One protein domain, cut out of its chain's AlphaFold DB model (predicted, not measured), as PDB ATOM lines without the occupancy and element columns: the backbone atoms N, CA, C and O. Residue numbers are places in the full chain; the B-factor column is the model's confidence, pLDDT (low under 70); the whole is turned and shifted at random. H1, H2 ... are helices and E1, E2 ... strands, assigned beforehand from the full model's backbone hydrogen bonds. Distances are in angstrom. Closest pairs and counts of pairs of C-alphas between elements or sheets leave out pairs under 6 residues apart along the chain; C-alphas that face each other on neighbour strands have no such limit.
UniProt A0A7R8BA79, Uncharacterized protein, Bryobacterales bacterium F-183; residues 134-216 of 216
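This is residues 134 to 216 of the 216 residues of an uncharacterized protein of Bryobacterales bacterium F-183 (UniProt A0A7R8BA79). Two small antiparallel sheets lie face to face as a compact sandwich, one of four strands and one of three, with the chain crossing between them at both ends. The four-stranded sheet, E1 - E7 - E2 - E5, is strongly twisted, and its long strands E2 and E5 bend; the other layer has the order E4 - E3 - E6, and the short helix H1 sits at one end of the long axis. The printed part has 83 residues, with one named helix and seven named strands in the order E1, E2, E3, E4, H1, E5, E6, E7, and its class is mostly strand. The radius of gyration of the C-alphas is 12.0 A, and the spans are 33 by 23 by 19 A.

E1, residues 134 to 136, is an edge strand, antiparallel to E7, residues 211 to 215, with N 135 and O 213 2.9 A apart, within hydrogen-bond range. E2, residues 146 to 153, bends by 73 degrees at residue 149 and is antiparallel to E7 at 144 degrees, with N 212 and O 152 at 2.9 A. E3, residues 162 to 166, and E4, residues 172 to 177, form a hairpin, with N 173 and O 165 at 2.8 A. The closest C-alphas of E2 and E4 are those of Ile 151 and Ile 176, 7.8 A apart. H1, residues 181 to 184, only grazes the four-stranded sheet; its closest C-alpha to E2 is that of Ala 184, 6.3 A from that of Pro 153. H1 is too short for any pair of O i and N i+4, and its one pair of O i and N i+3 is within range. E5, residues 189 to 197, bends by 94 degrees at residue 192 and is antiparallel to E2, with N 148 and O 195 at 2.8 A. E4 and E5 are near each other. E6, residues 202 to 206, is antiparallel to E3 at 154 degrees, with N 204 and O 164 at 2.8 A. E2 and E6 are apart.

E1 begins at C-alpha 134, (177.121, 91.013, 119.156), and is 7.0 A long from first to last C-alpha. E2 measures 18.7 A, E3 12.7 A, E4 13.8 A and H1 4.9 A. E5 measures 17.4 A and begins at C-alpha 189, (175.329, 101.662, 125.332). E6 measures 12.7 A; E7 measures 13.1 A and ends at C-alpha 215, (182.830, 92.260, 122.095).

The two C-alphas farthest apart are those of Asp 169 and Arg 182, at 34.9 A. The printed part has no cut and ends at the chain's last residue, Asp 216. No link is long; those from E1 to E2 and from E2 to E3 are short, and the others are tight. The mean pLDDT of the printed part is 95.5, and no printed residue is under 70.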
ATOM      1  N   LYS A 134     178.231  91.044 118.204       94.25
ATOM      2  CA  LYS A 134     177.121  91.013 119.156       94.25
ATOM      3  C   LYS A 134     176.931  89.576 119.618       94.25
ATOM      4  O   LYS A 134     176.648  88.706 118.798       94.25
ATOM      5  N   VAL A 135     177.051  89.341 120.918       94.88
ATOM      6  CA  VAL A 135     176.821  88.026 121.525       94.88
ATOM      7  C   VAL A 135     175.753  88.129 122.618       94.88
ATOM      8  O   VAL A 135     175.629  89.183 123.256       94.88
ATOM      9  N   PRO A 136     174.932  87.084 122.830       95.75
ATOM     10  CA  PRO A 136     174.010  87.052 123.961       95.75
ATOM     11  C   PRO A 136     174.782  87.084 125.285       95.75
ATOM     12  O   PRO A 136     175.952  86.704 125.343       95.75
ATOM     13  N   LEU A 137     174.121  87.530 126.355       94.25
ATOM     14  CA  LEU A 137     174.706  87.511 127.692       94.25
ATOM     15  C   LEU A 137     175.091  86.068 128.090       94.25
ATOM     16  O   LEU A 137     174.211  85.203 128.100       94.25
ATOM     17  N   PRO A 138     176.363  85.780 128.426       93.06
ATOM     18  CA  PRO A 138     176.767  84.450 128.871       93.06
ATOM     19  C   PRO A 138     176.057  84.060 130.173       93.06
ATOM     20  O   PRO A 138     176.084  84.814 131.142       93.06
ATOM     21  N   ALA A 139     175.444  82.874 130.207       90.88
ATOM     22  CA  ALA A 139     174.777  82.358 131.408       90.88
ATOM     23  C   ALA A 139     175.759  81.754 132.433       90.88
ATOM     24  O   ALA A 139     175.458  81.675 133.622       90.88
ATOM     25  N   ALA A 140     176.929  81.311 131.969       94.50
ATOM     26  CA  ALA A 140     177.963  80.679 132.780       94.50
ATOM     27  C   ALA A 140     179.188  81.588 132.952       94.50
ATOM     28  O   ALA A 140     179.285  82.663 132.358       94.50
ATOM     29  N   ALA A 141     180.140  81.133 133.769       96.69
ATOM     30  CA  ALA A 141     181.433  81.789 133.898       96.69
ATOM     31  C   ALA A 141     182.172  81.820 132.552       96.69
ATOM     32  O   ALA A 141     182.098  80.871 131.768       96.69
ATOM     33  N   LEU A 142     182.893  82.909 132.295       96.44
ATOM     34  CA  LEU A 142     183.588  83.111 131.034       96.44
ATOM     35  C   LEU A 142     184.680  82.041 130.840       96.44
ATOM     36  O   LEU A 142     185.533  81.878 131.717       96.44
ATOM     37  N   PRO A 143     184.710  81.334 129.695       95.25
ATOM     38  CA  PRO A 143     185.704  80.287 129.443       95.25
ATOM     39  C   PRO A 143     187.104  80.857 129.156       95.25
ATOM     40  O   PRO A 143     188.106  80.169 129.355       95.25
ATOM     41  N   ALA A 144     187.171  82.119 128.728       95.94
ATOM     42  CA  ALA A 144     188.381  82.871 128.425       95.94
ATOM     43  C   ALA A 144     188.183  84.352 128.787       95.94
ATOM     44  O   ALA A 144     187.090  84.758 129.185       95.94
ATOM     45  N   GLN A 145     189.239  85.156 128.655       95.94
ATOM     46  CA  GLN A 145     189.132  86.607 128.786       95.94
ATOM     47  C   GLN A 145     188.167  87.165 127.730       95.94
ATOM     48  O   GLN A 145     188.178  86.729 126.578       95.94
ATOM     49  N   LEU A 146     187.351  88.138 128.126       94.38
ATOM     50  CA  LEU A 146     186.407  88.813 127.245       94.38
ATOM     51  C   LEU A 146     186.520  90.319 127.422       94.38
ATOM     52  O   LEU A 146     186.577  90.814 128.546       94.38
ATOM     53  N   ARG A 147     186.502  91.052 126.313       94.56
ATOM     54  CA  ARG A 147     186.549  92.510 126.317       94.56
ATOM     55  C   ARG A 147     185.208  93.065 125.855       94.56
ATOM     56  O   ARG A 147     184.829  92.900 124.699       94.56
ATOM     57  N   ILE A 148     184.480  93.686 126.777       94.06
ATOM     58  CA  ILE A 148     183.151  94.250 126.538       94.06
ATOM     59  C   ILE A 148     183.308  95.687 126.046       94.06
ATOM     60  O   ILE A 148     183.921  96.522 126.704       94.06
ATOM     61  N   ARG A 149     182.727  95.978 124.884       94.19
ATOM     62  CA  ARG A 149     182.693  97.297 124.232       94.19
ATOM     63  C   ARG A 149     181.369  98.019 124.413       94.19
ATOM     64  O   ARG A 149     181.285  99.222 124.195       94.19
ATOM     65  N   GLY A 150     180.317  97.290 124.749       94.38
ATOM     66  CA  GLY A 150     179.009  97.884 124.935       94.38
ATOM     67  C   GLY A 150     177.948  96.868 125.291       94.38
ATOM     68  O   GLY A 150     178.172  95.657 125.247       94.38
ATOM     69  N   ILE A 151     176.789  97.393 125.654       96.19
ATOM     70  CA  ILE A 151     175.668  96.629 126.188       96.19
ATOM     71  C   ILE A 151     174.411  97.032 125.423       96.19
ATOM     72  O   ILE A 151     174.207  98.206 125.113       96.19
ATOM     73  N   ILE A 152     173.580  96.048 125.092       96.81
ATOM     74  CA  ILE A 152     172.324  96.239 124.371       96.81
ATOM     75  C   ILE A 152     171.207  95.572 125.179       96.81
ATOM     76  O   ILE A 152     171.093  94.341 125.152       96.81
ATOM     77  N   PRO A 153     170.382  96.353 125.896       97.50
ATOM     78  CA  PRO A 153     169.148  95.860 126.494       97.50
ATOM     79  C   PRO A 153     168.189  95.374 125.404       97.50
ATOM     80  O   PRO A 153     168.000  96.029 124.375       97.50
ATOM     81  N   GLY A 154     167.612  94.197 125.606       96.88
ATOM     82  CA  GLY A 154     166.701  93.538 124.676       96.88
ATOM     83  C   GLY A 154     165.263  93.471 125.199       96.88
ATOM     84  O   GLY A 154     164.904  94.162 126.152       96.88
ATOM     85  N   PRO A 155     164.418  92.630 124.580       96.44
ATOM     86  CA  PRO A 155     163.030  92.461 124.997       96.44
ATOM     87  C   PRO A 155     162.886  91.996 126.452       96.44
ATOM     88  O   PRO A 155     163.697  91.216 126.960       96.44
ATOM     89  N   GLY A 156     161.814  92.450 127.104       96.00
ATOM     90  CA  GLY A 156     161.418  92.007 128.445       96.00
ATOM     91  C   GLY A 156     162.234  92.592 129.599       96.00
ATOM     92  O   GLY A 156     162.083  92.119 130.723       96.00
ATOM     93  N   VAL A 157     163.109  93.573 129.349       97.19
ATOM     94  CA  VAL A 157     163.854  94.258 130.416       97.19
ATOM     95  C   VAL A 157     162.891  95.090 131.259       97.19
ATOM     96  O   VAL A 157     162.229  95.988 130.743       97.19
ATOM     97  N   ALA A 158     162.800  94.783 132.552       96.12
ATOM     98  CA  ALA A 158     161.983  95.540 133.498       96.12
ATOM     99  C   ALA A 158     162.722  96.784 134.037       96.12
ATOM    100  O   ALA A 158     163.960  96.777 134.100       96.12
ATOM    101  N   PRO A 159     161.994  97.832 134.477       95.50
ATOM    102  CA  PRO A 159     162.591  98.941 135.215       95.50
ATOM    103  C   PRO A 159     163.314  98.424 136.462       95.50
ATOM    104  O   PRO A 159     162.854  97.488 137.111       95.50
ATOM    105  N   GLY A 160     164.460  99.012 136.786       95.69
ATOM    106  CA  GLY A 160     165.284  98.592 137.915       95.69
ATOM    107  C   GLY A 160     166.277  97.470 137.597       95.69
ATOM    108  O   GLY A 160     167.110  97.173 138.446       95.69
ATOM    109  N   THR A 161     166.243  96.874 136.398       98.00
ATOM    110  CA  THR A 161     167.153  95.774 136.037       98.00
ATOM    111  C   THR A 161     168.614  96.225 136.001       98.00
ATOM    112  O   THR A 161     168.948  97.202 135.326       98.00
ATOM    113  N   GLN A 162     169.497  95.480 136.667       97.75
ATOM    114  CA  GLN A 162     170.935  95.752 136.734       97.75
ATOM    115  C   GLN A 162     171.757  94.608 136.141       97.75
ATOM    116  O   GLN A 162     171.432  93.434 136.332       97.75
ATOM    117  N   LEU A 163     172.853  94.958 135.466       97.94
ATOM    118  CA  LEU A 163     173.938  94.036 135.147       97.94
ATOM    119  C   LEU A 163     175.202  94.434 135.899       97.94
ATOM    120  O   LEU A 163     175.573  95.609 135.927       97.94
ATOM    121  N   ALA A 164     175.905  93.435 136.415       97.75
ATOM    122  CA  ALA A 164     177.235  93.581 136.986       97.75
ATOM    123  C   ALA A 164     178.121  92.398 136.577       97.75
ATOM    124  O   ALA A 164     177.617  91.298 136.354       97.75
ATOM    125  N   ALA A 165     179.434  92.596 136.484       97.56
ATOM    126  CA  ALA A 165     180.385  91.501 136.336       97.56
ATOM    127  C   ALA A 165     181.029  91.184 137.686       97.56
ATOM    128  O   ALA A 165     181.674  92.035 138.286       97.56
ATOM    129  N   GLN A 166     180.880  89.947 138.144       98.12
ATOM    130  CA  GLN A 166     181.623  89.411 139.276       98.12
ATOM    131  C   GLN A 166     182.917  88.777 138.760       98.12
ATOM    132  O   GLN A 166     182.879  87.855 137.939       98.12
ATOM    133  N   ARG A 167     184.063  89.273 139.219       97.56
ATOM    134  CA  ARG A 167     185.385  88.739 138.880       97.56
ATOM    135  C   ARG A 167     185.755  87.554 139.792       97.56
ATOM    136  O   ARG A 167     185.139  87.377 140.844       97.56
ATOM    137  N   PRO A 168     186.754  86.732 139.417       97.19
ATOM    138  CA  PRO A 168     187.183  85.580 140.219       97.19
ATOM    139  C   PRO A 168     187.698  85.935 141.619       97.19
ATOM    140  O   PRO A 168     187.612  85.112 142.521       97.19
ATOM    141  N   ASP A 169     188.213  87.152 141.799       96.62
ATOM    142  CA  ASP A 169     188.659  87.693 143.089       96.62
ATOM    143  C   ASP A 169     187.498  88.182 143.979       96.62
ATOM    144  O   ASP A 169     187.722  88.685 145.077       96.62
ATOM    145  N   GLY A 170     186.253  88.045 143.512       95.31
ATOM    146  CA  GLY A 170     185.050  88.490 144.207       95.31
ATOM    147  C   GLY A 170     184.679  89.953 143.961       95.31
ATOM    148  O   GLY A 170     183.591  90.361 144.370       95.31
ATOM    149  N   THR A 171     185.513  90.738 143.268       97.19
ATOM    150  CA  THR A 171     185.185  92.134 142.948       97.19
ATOM    151  C   THR A 171     183.994  92.215 141.993       97.19
ATOM    152  O   THR A 171     183.809  91.368 141.115       97.19
ATOM    153  N   VAL A 172     183.167  93.246 142.171       96.44
ATOM    154  CA  VAL A 172     181.956  93.465 141.376       96.44
ATOM    155  C   VAL A 172     182.100  94.757 140.582       96.44
ATOM    156  O   VAL A 172     182.283  95.825 141.155       96.44
ATOM    157  N   GLU A 173     181.992  94.647 139.263       96.00
ATOM    158  CA  GLU A 173     181.979  95.757 138.312       96.00
ATOM    159  C   GLU A 173     180.531  96.077 137.908       96.00
ATOM    160  O   GLU A 173     179.912  95.267 137.209       96.00
ATOM    161  N   PRO A 174     179.956  97.223 138.298       96.94
ATOM    162  CA  PRO A 174     178.645  97.638 137.810       96.94
ATOM    163  C   PRO A 174     178.705  97.940 136.307       96.94
ATOM    164  O   PRO A 174     179.479  98.788 135.868       96.94
ATOM    165  N   LEU A 175     177.879  97.265 135.505       97.06
ATOM    166  CA  LEU A 175     177.917  97.401 134.045       97.06
ATOM    167  C   LEU A 175     176.846  98.356 133.518       97.06
ATOM    168  O   LEU A 175     177.144  99.222 132.704       97.06
ATOM    169  N   ILE A 176     175.592  98.177 133.937       97.44
ATOM    170  CA  ILE A 176     174.475  99.049 133.551       97.44
ATOM    171  C   ILE A 176     173.317  98.893 134.537       97.44
ATOM    172  O   ILE A 176     173.066  97.796 135.039       97.44
ATOM    173  N   TRP A 177     172.567  99.971 134.762       96.88
ATOM    174  CA  TRP A 177     171.294  99.947 135.479       96.88
ATOM    175  C   TRP A 177     170.207 100.596 134.627       96.88
ATOM    176  O   TRP A 177     170.323 101.763 134.261       96.88
ATOM    177  N   ILE A 178     169.162  99.839 134.294       96.25
ATOM    178  CA  ILE A 178     168.050 100.294 133.459       96.25
ATOM    179  C   ILE A 178     166.965 100.920 134.330       96.25
ATOM    180  O   ILE A 178     166.362 100.246 135.162       96.25
ATOM    181  N   VAL A 179     166.698 102.202 134.098       93.81
ATOM    182  CA  VAL A 179     165.661 102.971 134.803       93.81
ATOM    183  C   VAL A 179     164.397 103.112 133.963       93.81
ATOM    184  O   VAL A 179     163.305 102.920 134.481       93.81
ATOM    185  N   GLU A 180     164.542 103.344 132.656       93.19
ATOM    186  CA  GLU A 180     163.425 103.502 131.720       93.19
ATOM    187  C   GLU A 180     163.618 102.550 130.527       93.19
ATOM    188  O   GLU A 180     164.306 102.884 129.551       93.19
ATOM    189  N   PRO A 181     163.051 101.331 130.589       93.62
ATOM    190  CA  PRO A 181     163.279 100.308 129.577       93.62
ATOM    191  C   PRO A 181     162.834 100.708 128.178       93.62
ATOM    192  O   PRO A 181     163.471 100.288 127.209       93.62
ATOM    193  N   ARG A 182     161.784 101.528 128.035       92.12
ATOM    194  CA  ARG A 182     161.315 101.959 126.707       92.12
ATOM    195  C   ARG A 182     162.369 102.793 125.983       92.12
ATOM    196  O   ARG A 182     162.521 102.661 124.775       92.12
ATOM    197  N   ALA A 183     163.127 103.603 126.722       92.56
ATOM    198  CA  ALA A 183     164.219 104.405 126.175       92.56
ATOM    199  C   ALA A 183     165.512 103.595 125.945       92.56
ATOM    200  O   ALA A 183     166.311 103.939 125.065       92.56
ATOM    201  N   ALA A 184     165.720 102.534 126.734       94.25
ATOM    202  CA  ALA A 184     166.931 101.715 126.704       94.25
ATOM    203  C   ALA A 184     166.881 100.540 125.712       94.25
ATOM    204  O   ALA A 184     167.918 100.126 125.193       94.25
ATOM    205  N   THR A 185     165.703  99.966 125.467       95.56
ATOM    206  CA  THR A 185     165.564  98.737 124.672       95.56
ATOM    207  C   THR A 185     166.020  98.961 123.230       95.56
ATOM    208  O   THR A 185     165.601  99.906 122.570       95.56
ATOM    209  N   GLY A 186     166.903  98.090 122.737       93.81
ATOM    210  CA  GLY A 186     167.487  98.177 121.397       93.81
ATOM    211  C   GLY A 186     168.594  99.228 121.248       93.81
ATOM    212  O   GLY A 186     169.320  99.203 120.252       93.81
ATOM    213  N   ARG A 187     168.780 100.114 122.234       93.69
ATOM    214  CA  ARG A 187     169.870 101.093 122.242       93.69
ATOM    215  C   ARG A 187     171.198 100.397 122.517       93.69
ATOM    216  O   ARG A 187     171.296  99.499 123.348       93.69
ATOM    217  N   THR A 188     172.241 100.850 121.830       94.12
ATOM    218  CA  THR A 188     173.616 100.463 122.153       94.12
ATOM    219  C   THR A 188     174.202 101.447 123.153       94.12
ATOM    220  O   THR A 188     174.381 102.620 122.835       94.12
ATOM    221  N   PHE A 189     174.543 100.949 124.335       94.50
ATOM    222  CA  PHE A 189     175.329 101.662 125.332       94.50
ATOM    223  C   PHE A 189     176.797 101.308 125.104       94.50
ATOM    224  O   PHE A 189     177.281 100.282 125.583       94.50
ATOM    225  N   ALA A 190     177.476 102.095 124.268       93.69
ATOM    226  CA  ALA A 190     178.891 101.902 123.967       93.69
ATOM    227  C   ALA A 190     179.741 102.447 125.116       93.69
ATOM    228  O   ALA A 190     179.547 103.587 125.534       93.69
ATOM    229  N   LEU A 191     180.659 101.629 125.620       92.50
ATOM    230  CA  LEU A 191     181.592 102.024 126.667       92.50
ATOM    231  C   LEU A 191     182.681 102.927 126.079       92.50
ATOM    232  O   LEU A 191     183.158 102.681 124.966       92.50
ATOM    233  N   ARG A 192     183.089 103.948 126.835       91.38
ATOM    234  CA  ARG A 192     184.216 104.825 126.491       91.38
ATOM    235  C   ARG A 192     185.490 104.024 126.388       91.38
ATOM    236  O   ARG A 192     186.179 104.084 125.371       91.38
ATOM    237  N   GLU A 193     185.744 103.246 127.426       90.94
ATOM    238  CA  GLU A 193     186.839 102.304 127.475       90.94
ATOM    239  C   GLU A 193     186.290 100.886 127.610       90.94
ATOM    240  O   GLU A 193     185.344 100.650 128.361       90.94
ATOM    241  N   PRO A 194     186.846  99.917 126.873       92.69
ATOM    242  CA  PRO A 194     186.378  98.546 126.968       92.69
ATOM    243  C   PRO A 194     186.667  97.958 128.345       92.69
ATOM    244  O   PRO A 194     187.793  98.043 128.833       92.69
ATOM    245  N   ILE A 195     185.695  97.255 128.915       94.56
ATOM    246  CA  ILE A 195     185.885  96.527 130.169       94.56
ATOM    247  C   ILE A 195     186.470  95.154 129.844       94.56
ATOM    248  O   ILE A 195     185.836  94.342 129.165       94.56
ATOM    249  N   THR A 196     187.672  94.877 130.343       95.81
ATOM    250  CA  THR A 196     188.307  93.559 130.214       95.81
ATOM    251  C   THR A 196     187.946  92.692 131.415       95.81
ATOM    252  O   THR A 196     188.283  93.013 132.555       95.81
ATOM    253  N   LEU A 197     187.269  91.576 131.160       96.69
ATOM    254  CA  LEU A 197     186.903  90.583 132.163       96.69
ATOM    255  C   LEU A 197     187.808  89.354 132.026       96.69
ATOM    256  O   LEU A 197     187.869  88.772 130.940       96.69
ATOM    257  N   PRO A 198     188.508  88.923 133.090       97.69
ATOM    258  CA  PRO A 198     189.315  87.711 133.042       97.69
ATOM    259  C   PRO A 198     188.445  86.456 132.887       97.69
ATOM    260  O   PRO A 198     187.239  86.463 133.163       97.69
ATOM    261  N   LYS A 199     189.094  85.348 132.505       97.69
ATOM    262  CA  LYS A 199     188.507  84.003 132.575       97.69
ATOM    263  C   LYS A 199     187.871  83.777 133.953       97.69
ATOM    264  O   LYS A 199     188.370  84.275 134.956       97.69
ATOM    265  N   ALA A 200     186.788  83.009 133.984       97.38
ATOM    266  CA  ALA A 200     185.984  82.691 135.162       97.38
ATOM    267  C   ALA A 200     185.164  83.851 135.764       97.38
ATOM    268  O   ALA A 200     184.397  83.608 136.695       97.38
ATOM    269  N   SER A 201     185.226  85.068 135.206       98.19
ATOM    270  CA  SER A 201     184.249  86.119 135.539       98.19
ATOM    271  C   SER A 201     182.823  85.676 135.202       98.19
ATOM    272  O   SER A 201     182.615  84.895 134.270       98.19
ATOM    273  N   ARG A 202     181.825  86.193 135.915       97.75
ATOM    274  CA  ARG A 202     180.397  85.939 135.666       97.75
ATOM    275  C   ARG A 202     179.671  87.256 135.468       97.75
ATOM    276  O   ARG A 202     179.879  88.179 136.245       97.75
ATOM    277  N   ILE A 203     178.794  87.341 134.470       96.88
ATOM    278  CA  ILE A 203     177.895  88.490 134.349       96.88
ATOM    279  C   ILE A 203     176.586  88.143 135.049       96.88
ATOM    280  O   ILE A 203     175.888  87.208 134.664       96.88
ATOM    281  N   VAL A 204     176.280  88.886 136.103       96.81
ATOM    282  CA  VAL A 204     175.109  88.699 136.952       96.81
ATOM    283  C   VAL A 204     174.056  89.722 136.556       96.81
ATOM    284  O   VAL A 204     174.352  90.906 136.397       96.81
ATOM    285  N   LYS A 205     172.816  89.255 136.406       96.75
ATOM    286  CA  LYS A 205     171.649  90.098 136.152       96.75
ATOM    287  C   LYS A 205     170.718  90.054 137.353       96.75
ATOM    288  O   LYS A 205     170.287  88.974 137.747       96.75
ATOM    289  N   GLN A 206     170.374  91.221 137.877       96.94
ATOM    290  CA  GLN A 206     169.330  91.388 138.884       96.94
ATOM    291  C   GLN A 206     168.119  92.024 138.203       96.94
ATOM    292  O   GLN A 206     168.187  93.172 137.775       96.94
ATOM    293  N   GLY A 207     167.037  91.262 138.039       95.69
ATOM    294  CA  GLY A 207     165.867  91.655 137.250       95.69
ATOM    295  C   GLY A 207     165.649  90.755 136.032       95.69
ATOM    296  O   GLY A 207     166.171  89.640 135.951       95.69
ATOM    297  N   SER A 208     164.852  91.224 135.076       95.75
ATOM    298  CA  SER A 208     164.362  90.419 133.950       95.75
ATOM    299  C   SER A 208     164.817  90.959 132.591       95.75
ATOM    300  O   SER A 208     165.458  92.001 132.489       95.75
ATOM    301  N   GLY A 209     164.529  90.204 131.529       96.06
ATOM    302  CA  GLY A 209     164.771  90.628 130.151       96.06
ATOM    303  C   GLY A 209     166.083  90.171 129.540       96.06
ATOM    304  O   GLY A 209     167.000  89.704 130.222       96.06
ATOM    305  N   ALA A 210     166.145  90.255 128.219       96.44
ATOM    306  CA  ALA A 210     167.311  89.864 127.449       96.44
ATOM    307  C   ALA A 210     168.358  90.981 127.423       96.44
ATOM    308  O   ALA A 210     168.027  92.162 127.414       96.44
ATOM    309  N   PHE A 211     169.627  90.595 127.340       97.62
ATOM    310  CA  PHE A 211     170.727  91.508 127.055       97.62
ATOM    311  C   PHE A 211     171.661  90.868 126.035       97.62
ATOM    312  O   PHE A 211     171.820  89.645 125.978       97.62
ATOM    313  N   SER A 212     172.298  91.711 125.236       96.75
ATOM    314  CA  SER A 212     173.469  91.346 124.447       96.75
ATOM    315  C   SER A 212     174.633  92.242 124.833       96.75
ATOM    316  O   SER A 212     174.437  93.373 125.279       96.75
ATOM    317  N   ILE A 213     175.841  91.746 124.622       95.38
ATOM    318  CA  ILE A 213     177.070  92.517 124.768       95.38
ATOM    319  C   ILE A 213     177.774  92.598 123.419       95.38
ATOM    320  O   ILE A 213     177.655  91.707 122.573       95.38
ATOM    321  N   LEU A 214     178.475  93.702 123.210       94.25
ATOM    322  CA  LEU A 214     179.373  93.890 122.084       94.25
ATOM    323  C   LEU A 214     180.781  93.560 122.547       94.25
ATOM    324  O   LEU A 214     181.212  94.062 123.586       94.25
ATOM    325  N   VAL A 215     181.474  92.723 121.787       92.75
ATOM    326  CA  VAL A 215     182.830  92.260 122.095       92.75
ATOM    327  C   VAL A 215     183.723  92.369 120.860       92.75
ATOM    328  O   VAL A 215     183.207  92.502 119.743       92.75
ATOM    329  N   ASP A 216     185.036  92.341 121.089       85.88
ATOM    330  CA  ASP A 216     186.055  92.268 120.030       85.88
ATOM    331  C   ASP A 216     186.016  90.909 119.278       85.88
ATOM    332  O   ASP A 216     185.584  89.884 119.862       85.88
TER     333      ASP A 216